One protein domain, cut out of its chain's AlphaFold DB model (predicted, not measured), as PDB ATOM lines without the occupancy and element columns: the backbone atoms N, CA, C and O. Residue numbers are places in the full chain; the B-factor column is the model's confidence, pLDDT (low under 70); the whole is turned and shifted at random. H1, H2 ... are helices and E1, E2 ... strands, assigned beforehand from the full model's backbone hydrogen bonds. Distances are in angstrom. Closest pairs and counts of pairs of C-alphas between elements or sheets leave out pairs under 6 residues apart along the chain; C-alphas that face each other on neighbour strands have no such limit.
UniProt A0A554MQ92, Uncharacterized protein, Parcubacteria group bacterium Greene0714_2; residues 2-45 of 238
ATOM      1  N   ARG A   2      39.953  -3.853 -25.056       41.38
ATOM      2  CA  ARG A   2      39.468  -3.760 -23.671       41.38
ATOM      3  C   ARG A   2      39.043  -2.309 -23.452       41.38
ATOM      4  O   ARG A   2      39.847  -1.410 -23.649       41.38
ATOM      5  N   HIS A   3      37.758  -2.099 -23.196       44.75
ATOM      6  CA  HIS A   3      37.242  -0.789 -22.832       44.75
ATOM      7  C   HIS A   3      37.626  -0.592 -21.371       44.75
ATOM      8  O   HIS A   3      37.030  -1.220 -20.497       44.75
ATOM      9  N   ASP A   4      38.670   0.191 -21.116       52.00
ATOM     10  CA  ASP A   4      39.061   0.529 -19.755       52.00
ATOM     11  C   ASP A   4      37.878   1.232 -19.083       52.00
ATOM     12  O   ASP A   4      37.417   2.298 -19.498       52.00
ATOM     13  N   HIS A   5      37.302   0.559 -18.091       65.25
ATOM     14  CA  HIS A   5      36.135   1.046 -17.381       65.25
ATOM     15  C   HIS A   5      36.512   2.332 -16.637       65.25
ATOM     16  O   HIS A   5      37.305   2.296 -15.696       65.25
ATOM     17  N   LEU A   6      35.849   3.439 -16.988       61.47
ATOM     18  CA  LEU A   6      35.892   4.755 -16.323       61.47
ATOM     19  C   LEU A   6      35.671   4.721 -14.793       61.47
ATOM     20  O   LEU A   6      35.744   5.748 -14.138       61.47
ATOM     21  N   PHE A   7      35.401   3.562 -14.192       70.19
ATOM     22  CA  PHE A   7      35.126   3.401 -12.766       70.19
ATOM     23  C   PHE A   7      36.199   2.629 -11.993       70.19
ATOM     24  O   PHE A   7      36.110   2.580 -10.766       70.19
ATOM     25  N   VAL A   8      37.211   2.064 -12.661       78.50
ATOM     26  CA  VAL A   8      38.186   1.147 -12.031       78.50
ATOM     27  C   VAL A   8      39.361   1.872 -11.354       78.50
ATOM     28  O   VAL A   8      40.076   1.266 -10.569       78.50
ATOM     29  N   PHE A   9      39.538   3.177 -11.572       81.75
ATOM     30  CA  PHE A   9      40.587   3.957 -10.896       81.75
ATOM     31  C   PHE A   9      40.173   4.396  -9.481       81.75
ATOM     32  O   PHE A   9      38.987   4.580  -9.217       81.75
ATOM     33  N   SER A  10      41.109   4.639  -8.567       86.12
ATOM     34  CA  SER A  10      40.795   5.280  -7.282       86.12
ATOM     35  C   SER A  10      40.538   6.777  -7.489       86.12
ATOM     36  O   SER A  10      41.404   7.483  -8.003       86.12
ATOM     37  N   SER A  11      39.359   7.286  -7.099       87.44
ATOM     38  CA  SER A  11      39.072   8.730  -7.197       87.44
ATOM     39  C   SER A  11      40.104   9.556  -6.431       87.44
ATOM     40  O   SER A  11      40.527  10.586  -6.936       87.44
ATOM     41  N   GLY A  12      40.558   9.073  -5.268       87.62
ATOM     42  CA  GLY A  12      41.569   9.756  -4.459       87.62
ATOM     43  C   GLY A  12      42.927   9.846  -5.155       87.62
ATOM     44  O   GLY A  12      43.513  10.920  -5.195       87.62
ATOM     45  N   GLU A  13      43.391   8.761  -5.785       87.12
ATOM     46  CA  GLU A  13      44.657   8.773  -6.538       87.12
ATOM     47  C   GLU A  13      44.588   9.722  -7.738       87.12
ATOM     48  O   GLU A  13      45.549  10.429  -8.039       87.12
ATOM     49  N   LEU A  14      43.444   9.758  -8.432       86.56
ATOM     50  CA  LEU A  14      43.253  10.690  -9.538       86.56
ATOM     51  C   LEU A  14      43.186  12.138  -9.040       86.56
ATOM     52  O   LEU A  14      43.782  13.016  -9.658       86.56
ATOM     53  N   GLU A  15      42.510  12.391  -7.920       88.81
ATOM     54  CA  GLU A  15      42.478  13.713  -7.297       88.81
ATOM     55  C   GLU A  15      43.874  14.190  -6.889       88.81
ATOM     56  O   GLU A  15      44.252  15.317  -7.208       88.81
ATOM     57  N   GLU A  16      44.668  13.333  -6.250       86.88
ATOM     58  CA  GLU A  16      46.039  13.642  -5.839       86.88
ATOM     59  C   GLU A  16      46.958  13.871  -7.046       86.88
ATOM     60  O   GLU A  16      47.721  14.842  -7.097       86.88
ATOM     61  N   ARG A  17      46.838  13.032  -8.080       87.06
ATOM     62  CA  ARG A  17      47.611  13.186  -9.316       87.06
ATOM     63  C   ARG A  17      47.272  14.485 -10.042       87.06
ATOM     64  O   ARG A  17      48.170  15.147 -10.546       87.06
ATOM     65  N   VAL A  18      45.999  14.871 -10.091       86.44
ATOM     66  CA  VAL A  18      45.595  16.131 -10.727       86.44
ATOM     67  C   VAL A  18      46.052  17.327  -9.892       86.44
ATOM     68  O   VAL A  18      46.621  18.259 -10.449       86.44
ATOM     69  N   ARG A  19      45.890  17.296  -8.563       83.12
ATOM     70  CA  ARG A  19      46.327  18.389  -7.672       83.12
ATOM     71  C   ARG A  19      47.843  18.576  -7.613       83.12
ATOM     72  O   ARG A  19      48.300  19.682  -7.355       83.12
ATOM     73  N   SER A  20      48.627  17.523  -7.841       80.50
ATOM     74  CA  SER A  20      50.092  17.639  -7.922       80.50
ATOM     75  C   SER A  20      50.573  18.248  -9.241       80.50
ATOM     76  O   SER A  20      51.688  18.761  -9.302       80.50
ATOM     77  N   GLN A  21      49.744  18.220 -10.288       83.50
ATOM     78  CA  GLN A  21      50.062  18.786 -11.602       83.50
ATOM     79  C   GLN A  21      49.431  20.161 -11.833       83.50
ATOM     80  O   GLN A  21      49.982  20.971 -12.573       83.50
ATOM     81  N   LEU A  22      48.273  20.417 -11.222       79.88
ATOM     82  CA  LEU A  22      47.496  21.636 -11.394       79.88
ATOM     83  C   LEU A  22      47.292  22.324 -10.051       79.88
ATOM     84  O   LEU A  22      46.847  21.716  -9.077       79.88
ATOM     85  N   PHE A  23      47.541  23.631 -10.021       80.12
ATOM     86  CA  PHE A  23      47.268  24.447  -8.848       80.12
ATOM     87  C   PHE A  23      45.765  24.765  -8.770       80.12
ATOM     88  O   PHE A  23      45.290  25.756  -9.322       80.12
ATOM     89  N   LEU A  24      45.002  23.879  -8.123       82.38
ATOM     90  CA  LEU A  24      43.546  23.970  -7.966       82.38
ATOM     91  C   LEU A  24      43.177  24.255  -6.508       82.38
ATOM     92  O   LEU A  24      43.732  23.649  -5.593       82.38
ATOM     93  N   SER A  25      42.197  25.134  -6.288       81.50
ATOM     94  CA  SER A  25      41.648  25.366  -4.943       81.50
ATOM     95  C   SER A  25      40.743  24.216  -4.491       81.50
ATOM     96  O   SER A  25      40.688  23.888  -3.309       81.50
ATOM     97  N   GLU A  26      40.067  23.570  -5.442       87.06
ATOM     98  CA  GLU A  26      39.231  22.401  -5.202       87.06
ATOM     99  C   GLU A  26      39.240  21.505  -6.442       87.06
ATOM    100  O   GLU A  26      39.126  21.978  -7.574       87.06
ATOM    101  N   PHE A  27      39.360  20.203  -6.216       90.25
ATOM    102  CA  PHE A  27      39.180  19.187  -7.243       90.25
ATOM    103  C   PHE A  27      38.542  17.972  -6.580       90.25
ATOM    104  O   PHE A  27      39.167  17.377  -5.700       90.25
ATOM    105  N   ILE A  28      37.289  17.680  -6.930       90.19
ATOM    106  CA  ILE A  28      36.491  16.599  -6.339       90.19
ATOM    107  C   ILE A  28      35.928  15.739  -7.460       90.19
ATOM    108  O   ILE A  28      35.282  16.250  -8.376       90.19
ATOM    109  N   ILE A  29      36.099  14.427  -7.342       91.19
ATOM    110  CA  ILE A  29      35.553  13.436  -8.258       91.19
ATOM    111  C   ILE A  29      34.534  12.578  -7.516       91.19
ATOM    112  O   ILE A  29      34.865  11.776  -6.643       91.19
ATOM    113  N   ARG A  30      33.270  12.680  -7.926       90.81
ATOM    114  CA  ARG A  30      32.187  11.829  -7.427       90.81
ATOM    115  C   ARG A  30      31.793  10.813  -8.484       90.81
ATOM    116  O   ARG A  30      31.526  11.161  -9.630       90.81
ATOM    117  N   LYS A  31      31.742   9.549  -8.077       89.88
ATOM    118  CA  LYS A  31      31.254   8.437  -8.894       89.88
ATOM    119  C   LYS A  31      29.787   8.200  -8.588       89.88
ATOM    120  O   LYS A  31      29.451   7.858  -7.456       89.88
ATOM    121  N   ASN A  32      28.943   8.313  -9.600       88.62
ATOM    122  CA  ASN A  32      27.544   7.939  -9.508       88.62
ATOM    123  C   ASN A  32      27.374   6.555 -10.147       88.62
ATOM    124  O   ASN A  32      27.498   6.368 -11.356       88.62
ATOM    125  N   TRP A  33      27.151   5.541  -9.310       84.56
ATOM    126  CA  TRP A  33      27.067   4.147  -9.765       84.56
ATOM    127  C   TRP A  33      25.751   3.820 -10.475       84.56
ATOM    128  O   TRP A  33      25.726   2.946 -11.339       84.56
ATOM    129  N   LEU A  34      24.672   4.519 -10.112       88.00
ATOM    130  CA  LEU A  34      23.318   4.282 -10.622       88.00
ATOM    131  C   LEU A  34      23.186   4.629 -12.108       88.00
ATOM    132  O   LEU A  34      22.586   3.877 -12.867       88.00
ATOM    133  N   ASP A  35      23.773   5.745 -12.523       88.56
ATOM    134  CA  ASP A  35      23.736   6.267 -13.891       88.56
ATOM    135  C   ASP A  35      25.082   6.108 -14.621       88.56
ATOM    136  O   ASP A  35      25.210   6.490 -15.782       88.56
ATOM    137  N   ARG A  36      26.083   5.514 -13.954       84.56
ATOM    138  CA  ARG A  36      27.452   5.346 -14.457       84.56
ATOM    139  C   ARG A  36      28.075   6.673 -14.901       84.56
ATOM    140  O   ARG A  36      28.817   6.702 -15.885       84.56
ATOM    141  N   THR A  37      27.836   7.753 -14.156       86.94
ATOM    142  CA  THR A  37      28.467   9.056 -14.410       86.94
ATOM    143  C   THR A  37      29.591   9.390 -13.425       86.94
ATOM    144  O   THR A  37      29.652   8.901 -12.294       86.94
ATOM    145  N   LEU A  38      30.517  10.236 -13.881       88.56
ATOM    146  CA  LEU A  38      31.523  10.893 -13.053       88.56
ATOM    147  C   LEU A  38      31.180  12.378 -12.985       88.56
ATOM    148  O   LEU A  38      31.148  13.053 -14.012       88.56
ATOM    149  N   SER A  39      30.950  12.895 -11.787       91.06
ATOM    150  CA  SER A  39      30.838  14.332 -11.560       91.06
ATOM    151  C   SER A  39      32.187  14.856 -11.092       91.06
ATOM    152  O   SER A  39      32.669  14.470 -10.029       91.06
ATOM    153  N   VAL A  40      32.792  15.736 -11.886       92.44
ATOM    154  CA  VAL A  40      34.049  16.403 -11.545       92.44
ATOM    155  C   VAL A  40      33.733  17.852 -11.195       92.44
ATOM    156  O   VAL A  40      33.211  18.590 -12.027       92.44
ATOM    157  N   SER A  41      34.023  18.247  -9.959       92.75
ATOM    158  CA  SER A  41      33.964  19.638  -9.511       92.75
ATOM    159  C   SER A  41      35.376  20.197  -9.499       92.75
ATOM    160  O   SER A  41      36.253  19.648  -8.829       92.75
ATOM    161  N   ILE A  42      35.594  21.273 -10.252       92.12
ATOM    162  CA  ILE A  42      36.881  21.958 -10.351       92.12
ATOM    163  C   ILE A  42      36.670  23.396  -9.912       92.12
ATOM    164  O   ILE A  42      35.782  24.082 -10.419       92.12
ATOM    165  N   LYS A  43      37.509  23.860  -8.992       90.00
ATOM    166  CA  LYS A  43      37.546  25.258  -8.589       90.00
ATOM    167  C   LYS A  43      38.956  25.786  -8.753       90.00
ATOM    168  O   LYS A  43      39.874  25.428  -8.008       90.00
ATOM    169  N   GLU A  44      39.115  26.666  -9.725       84.88
ATOM    170  CA  GLU A  44      40.368  27.377  -9.927       84.88
ATOM    171  C   GLU A  44      40.620  28.368  -8.779       84.88
ATOM    172  O   GLU A  44      39.671  28.945  -8.229       84.88
ATOM    173  N   PRO A  45      41.886  28.569  -8.389       84.00
ATOM    174  CA  PRO A  45      42.248  29.616  -7.450       84.00
ATOM    175  C   PRO A  45      41.903  30.982  -8.046       84.00
ATOM    176  O   PRO A  45      42.092  31.244  -9.237       84.00
TER     177      PRO A  45
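Overview. This is residues 2 to 45 of the 238 residues of an uncharacterized protein of Parcubacteria group bacterium Greene0714_2 (UniProt A0A554MQ92). Two strands, E1 and E2, make a long antiparallel hairpin, and one helix, H1, packs along it on the E1 side, farther from E2. The chain comes in through residues 2 to 10, which hold no named element, runs through H1, then folds back into E1 and returns in E2. The printed part has 44 residues with one named helix and two named strands, in the order H1, E1, E2; the sheet has the order E1 - E2, and the class is mixed, helices and strands. It is only just loose, close to compact, with a radius of gyration of the C-alphas of 11.6 A, and it is elongated, spanning 34 by 20 by 14 A.

Along the chain. Start at Arg 2, whose C-alpha is at (39.468, -3.760, -23.671), and read on to C-alpha 11 at (39.072, 8.730, -7.197), where H1 begins. H1 holds residues 11 to 21 and measures 15.5 A from first to last C-alpha. After residues 22 to 25, a tight link, find C-alpha 26 at (39.231, 22.401, -5.202), where E1 begins; E1 holds residues 26 to 32 and measures 19.1 A. Residues 33 to 36 are the second tight link, and E2 follows with residues 37 to 43, 19.5 A long, ending at C-alpha 43 at (37.546, 25.258, -8.589).

Arrangement. Look first at the hairpin of E1 and E2, antiparallel neighbours whose directions stand at 169 degrees. C-alphas 29 and 40 face each other at 4.7 A. Across the pair, N 30 and O 39 are within hydrogen-bond range at 2.8 A, and so are N 41 and O 28 at 2.8 A. Turn then to H1 and E1, which have 7 pairs of C-alphas within 8 A; the closest C-alphas of the two are those of Ser 11 and Ile 29, 6.0 A apart, and the centres are 10.7 A apart. H1 and E2 are apart. In H1 every O i to N i+4 pair is within hydrogen-bond range.

Size, cuts and confidence. The two C-alphas farthest apart are those of Arg 2 and Pro 45, the first and last printed residues, at 37.2 A. The printed part has no cut, and neither of the two links between named elements is long. In the B-factor column of this predicted model you will find a mean pLDDT of 82.4 over the printed part, with residues 2 to 6 under 70.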